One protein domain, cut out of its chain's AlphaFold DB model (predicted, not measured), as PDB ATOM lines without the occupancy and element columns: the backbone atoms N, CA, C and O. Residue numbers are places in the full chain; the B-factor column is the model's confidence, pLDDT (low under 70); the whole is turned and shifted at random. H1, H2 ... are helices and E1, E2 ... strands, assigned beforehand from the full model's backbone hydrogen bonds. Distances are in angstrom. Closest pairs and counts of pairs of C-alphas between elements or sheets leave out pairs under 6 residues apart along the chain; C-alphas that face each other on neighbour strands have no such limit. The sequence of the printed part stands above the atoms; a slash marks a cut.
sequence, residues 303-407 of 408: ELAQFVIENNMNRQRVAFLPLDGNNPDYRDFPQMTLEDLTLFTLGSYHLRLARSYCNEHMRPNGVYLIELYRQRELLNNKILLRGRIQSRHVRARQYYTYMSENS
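Overview. This is residues 303 to 407 of the 408 residues of the protein "SFRICE_040368" of Spodoptera frugiperda (UniProt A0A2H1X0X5). The core is one strongly twisted, branched sheet built round the long hairpin E4 and E5: the short strand E3 pairs with one end part of E4, and E2, with E1 at its other side, pairs farther along E4. H3 reaches the sheet with its residues 357 to 361 and runs between it and H2, which makes a corner with H3 away from the sheet, while H1 only grazes the sheet elsewhere, chiefly by E5. The printed part has 105 residues with three named helices and five named strands: along the chain H1 comes first, then E1, then H2 and H3, and after them E2, E3, E4 and E5; in the branched sheet E1 and E2, E2 and E4, E3 and E4, and E4 and E5 are antiparallel neighbours, and the class is mixed, helices and strands. The whole is compact, with a radius of gyration of the C-alphas of 14.7 A, and rounded, spanning 34 by 32 by 29 A.

Arrangement. E4, residues 382 to 390, has three neighbours in staggered pairing. E5, residues 398 to 406, lies on one side of it along residues 382 to 390; in this hairpin N 387 and O 401 are 2.8 A apart, within hydrogen-bond range. On the other side of E4 lie E3, residues 377 to 379, and E2, residues 369 to 373. E3 and E4 form a hairpin, with N 384 and O 377 at 2.8 A, and E3, E4 and E5 make a meander, each strand the antiparallel neighbour of the one before. E2 and E4 have N 373 and O 386 at 2.9 A. E1, residues 320 to 324, is an edge strand antiparallel to E2, with N 321 and O 372 at 2.8 A. H3, residues 348 to 361, is on the sheet but over none of its strands; its height is 4.3 A, only just above the sheet's level. The closest C-alphas of H3 and E2 are those of His 361 and Leu 369, 5.2 A apart. H2, residues 338 to 344, is not on the sheet. H2 and H3 only just touch, with 3 pairs of C-alphas within 8 A, and only at the corner by their link; the closest C-alphas, those of Thr 342 and Ser 348, are 5.7 A apart. H1, residues 303 to 310, only grazes the sheet, with residues 303 to 308; its closest C-alpha to E5 is that of Leu 304, 7.2 A from that of Ser 404. In H1 and H2 every O i to N i+4 pair is within hydrogen-bond range, in H3 8 of 10.

Along the chain. H1 begins at C-alpha 303, (45.523, -13.441, 33.307), and is 10.5 A long. E1 measures 12.9 A, H2 9.6 A, E2 12.8 A and E3 6.7 A. H3 measures 20.5 A and ends at C-alpha 361, (45.174, -4.016, 60.122). E4 measures 25.6 A; E5 measures 26.7 A and ends at C-alpha 406, (48.861, -0.234, 35.231).

Size, cuts and confidence. The C-alphas of Glu 310 and Asn 365 are the two farthest apart, at 40.2 A. The printed part has no cut. The link from E1 to H2, residues 325 to 337, is long. The mean pLDDT of the printed part is 82.6; residues 317 to 318, 375 to 376 and 407 are under 70.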
ATOM      1  N   GLU A 303      44.088 -13.398  33.630       87.56
ATOM      2  CA  GLU A 303      45.523 -13.441  33.307       87.56
ATOM      3  C   GLU A 303      46.397 -13.426  34.570       87.56
ATOM      4  O   GLU A 303      47.381 -14.155  34.674       87.56
ATOM      5  N   LEU A 304      46.002 -12.645  35.582       88.38
ATOM      6  CA  LEU A 304      46.721 -12.570  36.851       88.38
ATOM      7  C   LEU A 304      46.678 -13.901  37.612       88.38
ATOM      8  O   LEU A 304      47.691 -14.344  38.148       88.38
ATOM      9  N   ALA A 305      45.517 -14.558  37.667       87.44
ATOM     10  CA  ALA A 305      45.406 -15.866  38.306       87.44
ATOM     11  C   ALA A 305      46.241 -16.922  37.570       87.44
ATOM     12  O   ALA A 305      46.895 -17.733  38.226       87.44
ATOM     13  N   GLN A 306      46.253 -16.885  36.236       86.25
ATOM     14  CA  GLN A 306      47.082 -17.771  35.424       86.25
ATOM     15  C   GLN A 306      48.571 -17.561  35.721       86.25
ATOM     16  O   GLN A 306      49.256 -18.514  36.093       86.25
ATOM     17  N   PHE A 307      49.039 -16.310  35.702       86.69
ATOM     18  CA  PHE A 307      50.418 -15.962  36.037       86.69
ATOM     19  C   PHE A 307      50.831 -16.461  37.431       86.69
ATOM     20  O   PHE A 307      51.898 -17.057  37.595       86.69
ATOM     21  N   VAL A 308      49.973 -16.264  38.440       87.19
ATOM     22  CA  VAL A 308      50.212 -16.713  39.824       87.19
ATOM     23  C   VAL A 308      50.392 -18.232  39.907       87.19
ATOM     24  O   VAL A 308      51.231 -18.712  40.681       87.19
ATOM     25  N   ILE A 309      49.602 -18.987  39.138       86.38
ATOM     26  CA  ILE A 309      49.641 -20.454  39.100       86.38
ATOM     27  C   ILE A 309      50.903 -20.936  38.381       86.38
ATOM     28  O   ILE A 309      51.658 -21.719  38.960       86.38
ATOM     29  N   GLU A 310      51.162 -20.441  37.169       87.50
ATOM     30  CA  GLU A 310      52.305 -20.839  36.334       87.50
ATOM     31  C   GLU A 310      53.642 -20.582  37.039       87.50
ATOM     32  O   GLU A 310      54.519 -21.447  37.079       87.50
ATOM     33  N   ASN A 311      53.764 -19.436  37.713       85.56
ATOM     34  CA  ASN A 311      54.980 -19.052  38.429       85.56
ATOM     35  C   ASN A 311      55.061 -19.622  39.853       85.56
ATOM     36  O   ASN A 311      55.987 -19.307  40.605       85.56
ATOM     37  N   ASN A 312      54.101 -20.467  40.253       86.19
ATOM     38  CA  ASN A 312      54.024 -21.064  41.586       86.19
ATOM     39  C   ASN A 312      54.155 -20.027  42.718       86.19
ATOM     40  O   ASN A 312      54.732 -20.317  43.772       86.19
ATOM     41  N   MET A 313      53.613 -18.818  42.530       84.38
ATOM     42  CA  MET A 313      53.888 -17.685  43.420       84.38
ATOM     43  C   MET A 313      53.522 -17.993  44.875       84.38
ATOM     44  O   MET A 313      54.269 -17.664  45.796       84.38
ATOM     45  N   ASN A 314      52.433 -18.737  45.099       84.06
ATOM     46  CA  ASN A 314      51.994 -19.169  46.430       84.06
ATOM     47  C   ASN A 314      53.018 -20.047  47.182       84.06
ATOM     48  O   ASN A 314      52.961 -20.111  48.410       84.06
ATOM     49  N   ARG A 315      53.931 -20.732  46.481       81.56
ATOM     50  CA  ARG A 315      54.960 -21.612  47.072       81.56
ATOM     51  C   ARG A 315      56.284 -20.901  47.329       81.56
ATOM     52  O   ARG A 315      57.096 -21.402  48.107       81.56
ATOM     53  N   GLN A 316      56.501 -19.752  46.697       79.31
ATOM     54  CA  GLN A 316      57.701 -18.956  46.909       79.31
ATOM     55  C   GLN A 316      57.711 -18.461  48.363       79.31
ATOM     56  O   GLN A 316      56.794 -17.765  48.808       79.31
ATOM     57  N   ARG A 317      58.724 -18.881  49.132       65.31
ATOM     58  CA  ARG A 317      58.931 -18.461  50.526       65.31
ATOM     59  C   ARG A 317      59.601 -17.098  50.518       65.31
ATOM     60  O   ARG A 317      60.777 -17.021  50.177       65.31
ATOM     61  N   VAL A 318      58.872 -16.041  50.872       66.31
ATOM     62  CA  VAL A 318      59.401 -14.678  50.723       66.31
ATOM     63  C   VAL A 318      59.113 -13.778  51.923       66.31
ATOM     64  O   VAL A 318      58.190 -14.018  52.701       66.31
ATOM     65  N   ALA A 319      59.955 -12.754  52.080       75.25
ATOM     66  CA  ALA A 319      59.875 -11.733  53.111       75.25
ATOM     67  C   ALA A 319      58.775 -10.709  52.784       75.25
ATOM     68  O   ALA A 319      58.954  -9.840  51.930       75.25
ATOM     69  N   PHE A 320      57.651 -10.809  53.489       83.81
ATOM     70  CA  PHE A 320      56.646  -9.749  53.561       83.81
ATOM     71  C   PHE A 320      57.142  -8.632  54.481       83.81
ATOM     72  O   PHE A 320      57.795  -8.902  55.492       83.81
ATOM     73  N   LEU A 321      56.840  -7.387  54.129       84.38
ATOM     74  CA  LEU A 321      57.126  -6.214  54.942       84.38
ATOM     75  C   LEU A 321      55.820  -5.495  55.299       84.38
ATOM     76  O   LEU A 321      54.941  -5.373  54.443       84.38
ATOM     77  N   PRO A 322      55.677  -5.012  56.546       83.56
ATOM     78  CA  PRO A 322      54.564  -4.152  56.905       83.56
ATOM     79  C   PRO A 322      54.710  -2.808  56.184       83.56
ATOM     80  O   PRO A 322      55.744  -2.148  56.292       83.56
ATOM     81  N   LEU A 323      53.667  -2.409  55.468       82.94
ATOM     82  CA  LEU A 323      53.569  -1.141  54.764       82.94
ATOM     83  C   LEU A 323      52.584  -0.223  55.490       82.94
ATOM     84  O   LEU A 323      51.436  -0.612  55.703       82.94
ATOM     85  N   ASP A 324      53.036   0.985  55.826       83.50
ATOM     86  CA  ASP A 324      52.179   2.083  56.290       83.50
ATOM     87  C   ASP A 324      51.240   2.534  55.169       83.50
ATOM     88  O   ASP A 324      51.688   2.814  54.060       83.50
ATOM     89  N   GLY A 325      49.942   2.625  55.461       75.81
ATOM     90  CA  GLY A 325      48.949   3.167  54.534       75.81
ATOM     91  C   GLY A 325      49.238   4.605  54.083       75.81
ATOM     92  O   GLY A 325      48.744   5.013  53.040       75.81
ATOM     93  N   ASN A 326      50.065   5.354  54.820       78.38
ATOM     94  CA  ASN A 326      50.534   6.693  54.453       78.38
ATOM     95  C   ASN A 326      51.895   6.693  53.732       78.38
ATOM     96  O   ASN A 326      52.505   7.756  53.581       78.38
ATOM     97  N   ASN A 327      52.413   5.526  53.327       79.81
ATOM     98  CA  ASN A 327      53.707   5.441  52.658       79.81
ATOM     99  C   ASN A 327      53.696   6.275  51.351       79.81
ATOM    100  O   ASN A 327      52.840   6.039  50.494       79.81
ATOM    101  N   PRO A 328      54.640   7.227  51.176       80.75
ATOM    102  CA  PRO A 328      54.747   8.052  49.974       80.75
ATOM    103  C   PRO A 328      54.798   7.270  48.659       80.75
ATOM    104  O   PRO A 328      54.265   7.756  47.665       80.75
ATOM    105  N   ASP A 329      55.379   6.067  48.672       75.50
ATOM    106  CA  ASP A 329      55.541   5.205  47.498       75.50
ATOM    107  C   ASP A 329      54.202   4.738  46.908       75.50
ATOM    108  O   ASP A 329      54.190   4.223  45.797       75.50
ATOM    109  N   TYR A 330      53.100   4.875  47.649       72.25
ATOM    110  CA  TYR A 330      51.758   4.443  47.248       72.25
ATOM    111  C   TYR A 330      50.752   5.602  47.249       72.25
ATOM    112  O   TYR A 330      49.545   5.381  47.331       72.25
ATOM    113  N   ARG A 331      51.225   6.855  47.185       74.69
ATOM    114  CA  ARG A 331      50.344   8.035  47.058       74.69
ATOM    115  C   ARG A 331      49.567   8.062  45.744       74.69
ATOM    116  O   ARG A 331      48.520   8.696  45.681       74.69
ATOM    117  N   ASP A 332      50.110   7.414  44.727       75.12
ATOM    118  CA  ASP A 332      49.544   7.214  43.398       75.12
ATOM    119  C   ASP A 332      48.558   6.039  43.331       75.12
ATOM    120  O   ASP A 332      47.866   5.893  42.327       75.12
ATOM    121  N   PHE A 333      48.436   5.238  44.397       78.31
ATOM    122  CA  PHE A 333      47.507   4.114  44.423       78.31
ATOM    123  C   PHE A 333      46.045   4.593  44.265       78.31
ATOM    124  O   PHE A 333      45.658   5.588  44.895       78.31
ATOM    125  N   PRO A 334      45.190   3.896  43.491       81.00
ATOM    126  CA  PRO A 334      43.898   4.423  43.085       81.00
ATOM    127  C   PRO A 334      42.972   4.640  44.274       81.00
ATOM    128  O   PRO A 334      42.698   3.731  45.065       81.00
ATOM    129  N   GLN A 335      42.424   5.849  44.360       84.88
ATOM    130  CA  GLN A 335      41.376   6.171  45.315       84.88
ATOM    131  C   GLN A 335      40.018   5.958  44.657       84.88
ATOM    132  O   GLN A 335      39.652   6.649  43.711       84.88
ATOM    133  N   MET A 336      39.280   4.979  45.167       89.12
ATOM    134  CA  MET A 336      37.942   4.644  44.694       89.12
ATOM    135  C   MET A 336      36.893   5.214  45.640       89.12
ATOM    136  O   MET A 336      37.003   5.089  46.864       89.12
ATOM    137  N   THR A 337      35.845   5.805  45.074       92.75
ATOM    138  CA  THR A 337      34.667   6.205  45.841       92.75
ATOM    139  C   THR A 337      33.910   4.970  46.347       92.75
ATOM    140  O   THR A 337      34.139   3.835  45.922       92.75
ATOM    141  N   LEU A 338      32.965   5.164  47.274       89.50
ATOM    142  CA  LEU A 338      32.120   4.056  47.733       89.50
ATOM    143  C   LEU A 338      31.259   3.476  46.597       89.50
ATOM    144  O   LEU A 338      30.947   2.282  46.615       89.50
ATOM    145  N   GLU A 339      30.886   4.308  45.625       92.56
ATOM    146  CA  GLU A 339      30.181   3.896  44.415       92.56
ATOM    147  C   GLU A 339      31.073   3.006  43.546       92.56
ATOM    148  O   GLU A 339      30.695   1.867  43.267       92.56
ATOM    149  N   ASP A 340      32.300   3.447  43.251       92.12
ATOM    150  CA  ASP A 340      33.284   2.658  42.496       92.12
ATOM    151  C   ASP A 340      33.525   1.295  43.145       92.12
ATOM    152  O   ASP A 340      33.505   0.259  42.481       92.12
ATOM    153  N   LEU A 341      33.687   1.275  44.470       91.00
ATOM    154  CA  LEU A 341      33.861   0.045  45.233       91.00
ATOM    155  C   LEU A 341      32.617  -0.850  45.176       91.00
ATOM    156  O   LEU A 341      32.750  -2.072  45.115       91.00
ATOM    157  N   THR A 342      31.416  -0.270  45.174       90.81
ATOM    158  CA  THR A 342      30.154  -1.023  45.078       90.81
ATOM    159  C   THR A 342      30.015  -1.683  43.711       90.81
ATOM    160  O   THR A 342      29.642  -2.857  43.640       90.81
ATOM    161  N   LEU A 343      30.364  -0.962  42.644       91.12
ATOM    162  CA  LEU A 343      30.427  -1.482  41.280       91.12
ATOM    163  C   LEU A 343      31.519  -2.546  41.143       91.12
ATOM    164  O   LEU A 343      31.285  -3.613  40.575       91.12
ATOM    165  N   PHE A 344      32.689  -2.310  41.735       87.38
ATOM    166  CA  PHE A 344      33.807  -3.245  41.726       87.38
ATOM    167  C   PHE A 344      33.454  -4.577  42.399       87.38
ATOM    168  O   PHE A 344      33.762  -5.639  41.854       87.38
ATOM    169  N   THR A 345      32.783  -4.541  43.556       85.69
ATOM    170  CA  THR A 345      32.400  -5.746  44.307       85.69
ATOM    171  C   THR A 345      31.033  -6.318  43.936       85.69
ATOM    172  O   THR A 345      30.626  -7.306  44.550       85.69
ATOM    173  N   LEU A 346      30.333  -5.723  42.961       85.88
ATOM    174  CA  LEU A 346      28.971  -6.091  42.547       85.88
ATOM    175  C   LEU A 346      27.989  -6.147  43.734       85.88
ATOM    176  O   LEU A 346      27.203  -7.083  43.885       85.88
ATOM    177  N   GLY A 347      28.076  -5.144  44.614       84.25
ATOM    178  CA  GLY A 347      27.194  -4.983  45.769       84.25
ATOM    179  C   GLY A 347      27.912  -4.722  47.094       84.25
ATOM    180  O   GLY A 347      29.123  -4.861  47.240       84.25
ATOM    181  N   SER A 348      27.136  -4.363  48.118       83.94
ATOM    182  CA  SER A 348      27.654  -3.822  49.386       83.94
ATOM    183  C   SER A 348      28.127  -4.867  50.406       83.94
ATOM    184  O   SER A 348      28.697  -4.521  51.445       83.94
ATOM    185  N   TYR A 349      27.879  -6.161  50.169       82.12
ATOM    186  CA  TYR A 349      28.195  -7.211  51.143       82.12
ATOM    187  C   TYR A 349      29.693  -7.279  51.462       82.12
ATOM    188  O   TYR A 349      30.070  -7.231  52.635       82.12
ATOM    189  N   HIS A 350      30.540  -7.335  50.433       83.50
ATOM    190  CA  HIS A 350      31.989  -7.395  50.610       83.50
ATOM    191  C   HIS A 350      32.545  -6.119  51.250       83.50
ATOM    192  O   HIS A 350      33.418  -6.211  52.110       83.50
ATOM    193  N   LEU A 351      31.969  -4.953  50.947       87.94
ATOM    194  CA  LEU A 351      32.373  -3.672  51.539       87.94
ATOM    195  C   LEU A 351      32.086  -3.593  53.041       87.94
ATOM    196  O   LEU A 351      32.905  -3.092  53.811       87.94
ATOM    197  N   ARG A 352      30.953  -4.144  53.493       87.06
ATOM    198  CA  ARG A 352      30.657  -4.237  54.934       87.06
ATOM    199  C   ARG A 352      31.679  -5.101  55.671       87.06
ATOM    200  O   ARG A 352      32.043  -4.767  56.792       87.06
ATOM    201  N   LEU A 353      32.147  -6.185  55.046       84.69
ATOM    202  CA  LEU A 353      33.187  -7.046  55.615       84.69
ATOM    203  C   LEU A 353      34.576  -6.405  55.571       84.69
ATOM    204  O   LEU A 353      35.354  -6.610  56.500       84.69
ATOM    205  N   ALA A 354      34.878  -5.630  54.525       86.38
ATOM    206  CA  ALA A 354      36.164  -4.958  54.364       86.38
ATOM    207  C   ALA A 354      36.501  -4.088  55.581       86.38
ATOM    208  O   ALA A 354      37.624  -4.143  56.063       86.38
ATOM    209  N   ARG A 355      35.511  -3.401  56.170       85.94
ATOM    210  CA  ARG A 355      35.695  -2.613  57.404       85.94
ATOM    211  C   ARG A 355      36.280  -3.431  58.560       85.94
ATOM    212  O   ARG A 355      37.158  -2.948  59.267       85.94
ATOM    213  N   SER A 356      35.815  -4.666  58.754       87.56
ATOM    214  CA  SER A 356      36.338  -5.540  59.812       87.56
ATOM    215  C   SER A 356      37.777  -5.966  59.538       87.56
ATOM    216  O   SER A 356      38.584  -5.943  60.459       87.56
ATOM    217  N   TYR A 357      38.111  -6.281  58.284       85.19
ATOM    218  CA  TYR A 357      39.499  -6.537  57.900       85.19
ATOM    219  C   TYR A 357      40.368  -5.301  58.122       85.19
ATOM    220  O   TYR A 357      41.433  -5.410  58.715       85.19
ATOM    221  N   CYS A 358      39.894  -4.113  57.741       85.38
ATOM    222  CA  CYS A 358      40.655  -2.889  57.949       85.38
ATOM    223  C   CYS A 358      40.980  -2.650  59.431       85.38
ATOM    224  O   CYS A 358      42.096  -2.255  59.752       85.38
ATOM    225  N   ASN A 359      40.040  -2.949  60.334       85.75
ATOM    226  CA  ASN A 359      40.266  -2.844  61.774       85.75
ATOM    227  C   ASN A 359      41.329  -3.827  62.291       85.75
ATOM    228  O   ASN A 359      42.068  -3.471  63.202       85.75
ATOM    229  N   GLU A 360      41.441  -5.033  61.724       84.00
ATOM    230  CA  GLU A 360      42.512  -5.986  62.085       84.00
ATOM    231  C   GLU A 360      43.905  -5.485  61.671       84.00
ATOM    232  O   GLU A 360      44.908  -5.843  62.286       84.00
ATOM    233  N   HIS A 361      43.958  -4.632  60.647       84.19
ATOM    234  CA  HIS A 361      45.174  -4.016  60.122       84.19
ATOM    235  C   HIS A 361      45.478  -2.640  60.743       84.19
ATOM    236  O   HIS A 361      46.552  -2.083  60.511       84.19
ATOM    237  N   MET A 362      44.568  -2.092  61.552       86.06
ATOM    238  CA  MET A 362      44.734  -0.801  62.216       86.06
ATOM    239  C   MET A 362      45.463  -0.966  63.554       86.06
ATOM    240  O   MET A 362      45.003  -1.678  64.448       86.06
ATOM    241  N   ARG A 363      46.600  -0.289  63.729       82.75
ATOM    242  CA  ARG A 363      47.312  -0.251  65.014       82.75
ATOM    243  C   ARG A 363      46.627   0.697  66.014       82.75
ATOM    244  O   ARG A 363      45.927   1.617  65.597       82.75
ATOM    245  N   PRO A 364      46.878   0.554  67.334       83.19
ATOM    246  CA  PRO A 364      46.303   1.439  68.358       83.19
ATOM    247  C   PRO A 364      46.615   2.931  68.173       83.19
ATOM    248  O   PRO A 364      45.868   3.779  68.643       83.19
ATOM    249  N   ASN A 365      47.711   3.254  67.484       83.31
ATOM    250  CA  ASN A 365      48.107   4.619  67.144       83.31
ATOM    251  C   ASN A 365      47.431   5.157  65.863       83.31
ATOM    252  O   ASN A 365      47.816   6.218  65.386       83.31
ATOM    253  N   GLY A 366      46.471   4.425  65.287       81.25
ATOM    254  CA  GLY A 366      45.756   4.812  64.068       81.25
ATOM    255  C   GLY A 366      46.518   4.552  62.767       81.25
ATOM    256  O   GLY A 366      46.041   4.940  61.705       81.25
ATOM    257  N   VAL A 367      47.684   3.899  62.820       83.56
ATOM    258  CA  VAL A 367      48.446   3.545  61.615       83.56
ATOM    259  C   VAL A 367      47.885   2.268  61.003       83.56
ATOM    260  O   VAL A 367      47.858   1.216  61.647       83.56
ATOM    261  N   TYR A 368      47.473   2.353  59.741       83.44
ATOM    262  CA  TYR A 368      47.034   1.206  58.960       83.44
ATOM    263  C   TYR A 368      48.239   0.456  58.394       83.44
ATOM    264  O   TYR A 368      49.070   1.063  57.720       83.44
ATOM    265  N   LEU A 369      48.335  -0.851  58.647       84.31
ATOM    266  CA  LEU A 369      49.426  -1.681  58.146       84.31
ATOM    267  C   LEU A 369      48.945  -2.899  57.380       84.31
ATOM    268  O   LEU A 369      48.271  -3.780  57.921       84.31
ATOM    269  N   ILE A 370      49.428  -3.012  56.150       83.00
ATOM    270  CA  ILE A 370      49.252  -4.197  55.320       83.00
ATOM    271  C   ILE A 370      50.605  -4.852  55.050       83.00
ATOM    272  O   ILE A 370      51.607  -4.179  54.835       83.00
ATOM    273  N   GLU A 371      50.658  -6.180  55.090       83.94
ATOM    274  CA  GLU A 371      51.869  -6.914  54.731       83.94
ATOM    275  C   GLU A 371      51.924  -7.097  53.215       83.94
ATOM    276  O   GLU A 371      51.178  -7.913  52.663       83.94
ATOM    277  N   LEU A 372      52.815  -6.355  52.558       83.00
ATOM    278  CA  LEU A 372      53.096  -6.502  51.135       83.00
ATOM    279  C   LEU A 372      54.430  -7.198  50.902       83.00
ATOM    280  O   LEU A 372      55.338  -7.211  51.735       83.00
ATOM    281  N   TYR A 373      54.535  -7.794  49.731       80.38
ATOM    282  CA  TYR A 373      55.769  -8.355  49.230       80.38
ATOM    283  C   TYR A 373      56.843  -7.274  49.032       80.38
ATOM    284  O   TYR A 373      56.556  -6.178  48.560       80.38
ATOM    285  N   ARG A 374      58.091  -7.583  49.414       70.75
ATOM    286  CA  ARG A 374      59.193  -6.605  49.460       70.75
ATOM    287  C   ARG A 374      59.573  -6.023  48.092       70.75
ATOM    288  O   ARG A 374      60.007  -4.878  48.044       70.75
ATOM    289  N   GLN A 375      59.501  -6.807  47.018       68.56
ATOM    290  CA  GLN A 375      59.926  -6.360  45.687       68.56
ATOM    291  C   GLN A 375      58.715  -5.921  44.862       68.56
ATOM    292  O   GLN A 375      57.697  -6.602  44.843       68.56
ATOM    293  N   ARG A 376      58.824  -4.798  44.153       67.75
ATOM    294  CA  ARG A 376      57.841  -4.460  43.120       67.75
ATOM    295  C   ARG A 376      58.090  -5.368  41.925       67.75
ATOM    296  O   ARG A 376      59.092  -5.218  41.232       67.75
ATOM    297  N   GLU A 377      57.208  -6.335  41.734       72.62
ATOM    298  CA  GLU A 377      57.220  -7.205  40.564       72.62
ATOM    299  C   GLU A 377      56.405  -6.544  39.449       72.62
ATOM    300  O   GLU A 377      55.417  -5.855  39.715       72.62
ATOM    301  N   LEU A 378      56.831  -6.727  38.201       71.56
ATOM    302  CA  LEU A 378      56.104  -6.242  37.034       71.56
ATOM    303  C   LEU A 378      55.481  -7.426  36.296       71.56
ATOM    304  O   LEU A 378      56.161  -8.403  35.990       71.56
ATOM    305  N   LEU A 379      54.196  -7.311  35.981       75.62
ATOM    306  CA  LEU A 379      53.457  -8.235  35.129       75.62
ATOM    307  C   LEU A 379      52.998  -7.475  33.886       75.62
ATOM    308  O   LEU A 379      52.101  -6.646  33.990       75.62
ATOM    309  N   ASN A 380      53.590  -7.726  32.716       72.69
ATOM    310  CA  ASN A 380      53.217  -7.051  31.461       72.69
ATOM    311  C   ASN A 380      53.159  -5.510  31.596       72.69
ATOM    312  O   ASN A 380      52.169  -4.886  31.225       72.69
ATOM    313  N   ASN A 381      54.204  -4.900  32.176       76.31
ATOM    314  CA  ASN A 381      54.287  -3.461  32.494       76.31
ATOM    315  C   ASN A 381      53.251  -2.947  33.516       76.31
ATOM    316  O   ASN A 381      53.031  -1.740  33.626       76.31
ATOM    317  N   LYS A 382      52.630  -3.845  34.285       80.12
ATOM    318  CA  LYS A 382      51.758  -3.527  35.422       80.12
ATOM    319  C   LYS A 382      52.481  -3.798  36.733       80.12
ATOM    320  O   LYS A 382      53.162  -4.814  36.856       80.12
ATOM    321  N   ILE A 383      52.294  -2.934  37.720       81.00
ATOM    322  CA  ILE A 383      52.758  -3.144  39.088       81.00
ATOM    323  C   ILE A 383      51.961  -4.301  39.690       81.00
ATOM    324  O   ILE A 383      50.732  -4.256  39.759       81.00
ATOM    325  N   LEU A 384      52.659  -5.348  40.126       85.19
ATOM    326  CA  LEU A 384      52.075  -6.480  40.830       85.19
ATOM    327  C   LEU A 384      52.198  -6.273  42.339       85.19
ATOM    328  O   LEU A 384      53.288  -6.271  42.912       85.19
ATOM    329  N   LEU A 385      51.050  -6.156  42.995       84.56
ATOM    330  CA  LEU A 385      50.935  -6.118  44.442       84.56
ATOM    331  C   LEU A 385      50.538  -7.491  44.958       84.56
ATOM    332  O   LEU A 385      49.503  -8.052  44.592       84.56
ATOM    333  N   ARG A 386      51.357  -8.013  45.866       86.94
ATOM    334  CA  ARG A 386      51.107  -9.267  46.567       86.94
ATOM    335  C   ARG A 386      50.990  -8.995  48.058       86.94
ATOM    336  O   ARG A 386      51.975  -8.663  48.714       86.94
ATOM    337  N   GLY A 387      49.785  -9.166  48.586       86.38
ATOM    338  CA  GLY A 387      49.468  -9.026  50.002       86.38
ATOM    339  C   GLY A 387      49.234 -10.368  50.689       86.38
ATOM    340  O   GLY A 387      48.927 -11.378  50.046       86.38
ATOM    341  N   ARG A 388      49.342 -10.376  52.018       85.50
ATOM    342  CA  ARG A 388      48.913 -11.500  52.857       85.50
ATOM    343  C   ARG A 388      47.831 -11.057  53.829       85.50
ATOM    344  O   ARG A 388      47.983 -10.060  54.524       85.50
ATOM    345  N   ILE A 389      46.758 -11.838  53.897       84.81
ATOM    346  CA  ILE A 389      45.619 -11.582  54.779       84.81
ATOM    347  C   ILE A 389      45.379 -12.807  55.655       84.81
ATOM    348  O   ILE A 389      45.344 -13.950  55.188       84.81
ATOM    349  N   GLN A 390      45.205 -12.573  56.952       84.50
ATOM    350  CA  GLN A 390      44.868 -13.618  57.904       84.50
ATOM    351  C   GLN A 390      43.422 -14.094  57.691       84.50
ATOM    352  O   GLN A 390      42.502 -13.313  57.450       84.50
ATOM    353  N   SER A 391      43.184 -15.404  57.779       82.62
ATOM    354  CA  SER A 391      41.819 -15.924  57.730       82.62
ATOM    355  C   SER A 391      41.039 -15.506  58.972       82.62
ATOM    356  O   SER A 391      41.383 -15.916  60.080       82.62
ATOM    357  N   ARG A 392      39.900 -14.835  58.762       77.50
ATOM    358  CA  ARG A 392      38.924 -14.512  59.820       77.50
ATOM    359  C   ARG A 392      38.356 -15.735  60.552       77.50
ATOM    360  O   ARG A 392      37.801 -15.611  61.635       77.50
ATOM    361  N   HIS A 393      38.433 -16.918  59.935       78.25
ATOM    362  CA  HIS A 393      37.809 -18.145  60.450       78.25
ATOM    363  C   HIS A 393      38.804 -19.109  61.092       78.25
ATOM    364  O   HIS A 393      38.413 -19.951  61.892       78.25
ATOM    365  N   VAL A 394      40.077 -19.049  60.693       82.38
ATOM    366  CA  VAL A 394      41.077 -20.059  61.065       82.38
ATOM    367  C   VAL A 394      42.404 -19.373  61.335       82.38
ATOM    368  O   VAL A 394      43.085 -18.943  60.409       82.38
ATOM    369  N   ARG A 395      42.817 -19.339  62.603       80.94
ATOM    370  CA  ARG A 395      44.068 -18.692  63.029       80.94
ATOM    371  C   ARG A 395      45.313 -19.236  62.319       80.94
ATOM    372  O   ARG A 395      46.238 -18.488  62.044       80.94
ATOM    373  N   ALA A 396      45.331 -20.523  61.980       85.12
ATOM    374  CA  ALA A 396      46.462 -21.145  61.289       85.12
ATOM    375  C   ALA A 396      46.491 -20.890  59.768       85.12
ATOM    376  O   ALA A 396      47.437 -21.304  59.105       85.12
ATOM    377  N   ARG A 397      45.459 -20.261  59.187       84.69
ATOM    378  CA  ARG A 397      45.329 -20.121  57.733       84.69
ATOM    379  C   ARG A 397      45.555 -18.683  57.293       84.69
ATOM    380  O   ARG A 397      44.830 -17.789  57.712       84.69
ATOM    381  N   GLN A 398      46.491 -18.496  56.377       84.81
ATOM    382  CA  GLN A 398      46.738 -17.226  55.702       84.81
ATOM    383  C   GLN A 398      46.378 -17.353  54.223       84.81
ATOM    384  O   GLN A 398      46.500 -18.431  53.637       84.81
ATOM    385  N   TYR A 399      45.906 -16.259  53.638       85.81
ATOM    386  CA  TYR A 399      45.608 -16.151  52.217       85.81
ATOM    387  C   TYR A 399      46.582 -15.171  51.571       85.81
ATOM    388  O   TYR A 399      46.912 -14.145  52.164       85.81
ATOM    389  N   TYR A 400      47.015 -15.485  50.353       87.81
ATOM    390  CA  TYR A 400      47.707 -14.528  49.498       87.81
ATOM    391  C   TYR A 400      46.697 -13.856  48.577       87.81
ATOM    392  O   TYR A 400      45.828 -14.520  48.006       87.81
ATOM    393  N   THR A 401      46.811 -12.542  48.455       87.56
ATOM    394  CA  THR A 401      45.975 -11.716  47.589       87.56
ATOM    395  C   THR A 401      46.876 -11.024  46.585       87.56
ATOM    396  O   THR A 401      47.929 -10.512  46.955       87.56
ATOM    397  N   TYR A 402      46.468 -11.035  45.322       87.88
ATOM    398  CA  TYR A 402      47.234 -10.475  44.219       87.88
ATOM    399  C   TYR A 402      46.390  -9.420  43.515       87.88
ATOM    400  O   TYR A 402      45.190  -9.623  43.317       87.88
ATOM    401  N   MET A 403      47.017  -8.316  43.141       87.69
ATOM    402  CA  MET A 403      46.407  -7.226  42.394       87.69
ATOM    403  C   MET A 403      47.435  -6.693  41.405       87.69
ATOM    404  O   MET A 403      48.594  -6.531  41.767       87.69
ATOM    405  N   SER A 404      47.026  -6.452  40.165       85.44
ATOM    406  CA  SER A 404      47.884  -5.845  39.149       85.44
ATOM    407  C   SER A 404      47.305  -4.497  38.751       85.44
ATOM    408  O   SER A 404      46.120  -4.427  38.419       85.44
ATOM    409  N   GLU A 405      48.137  -3.470  38.735       79.69
ATOM    410  CA  GLU A 405      47.767  -2.100  38.391       79.69
ATOM    411  C   GLU A 405      48.636  -1.589  37.239       79.69
ATOM    412  O   GLU A 405      49.830  -1.868  37.203       79.69
ATOM    413  N   ASN A 406      48.059  -0.860  36.283       74.00
ATOM    414  CA  ASN A 406      48.861  -0.234  35.231       74.00
ATOM    415  C   ASN A 406      49.850   0.757  35.857       74.00
ATOM    416  O   ASN A 406      49.471   1.531  36.729       74.00
ATOM    417  N   SER A 407      51.105   0.729  35.407       60.12
ATOM    418  CA  SER A 407      52.077   1.756  35.794       60.12
ATOM    419  C   SER A 407      51.546   3.117  35.333       60.12
ATOM    420  O   SER A 407      51.205   3.246  34.154       60.12
TER     421      SER A 407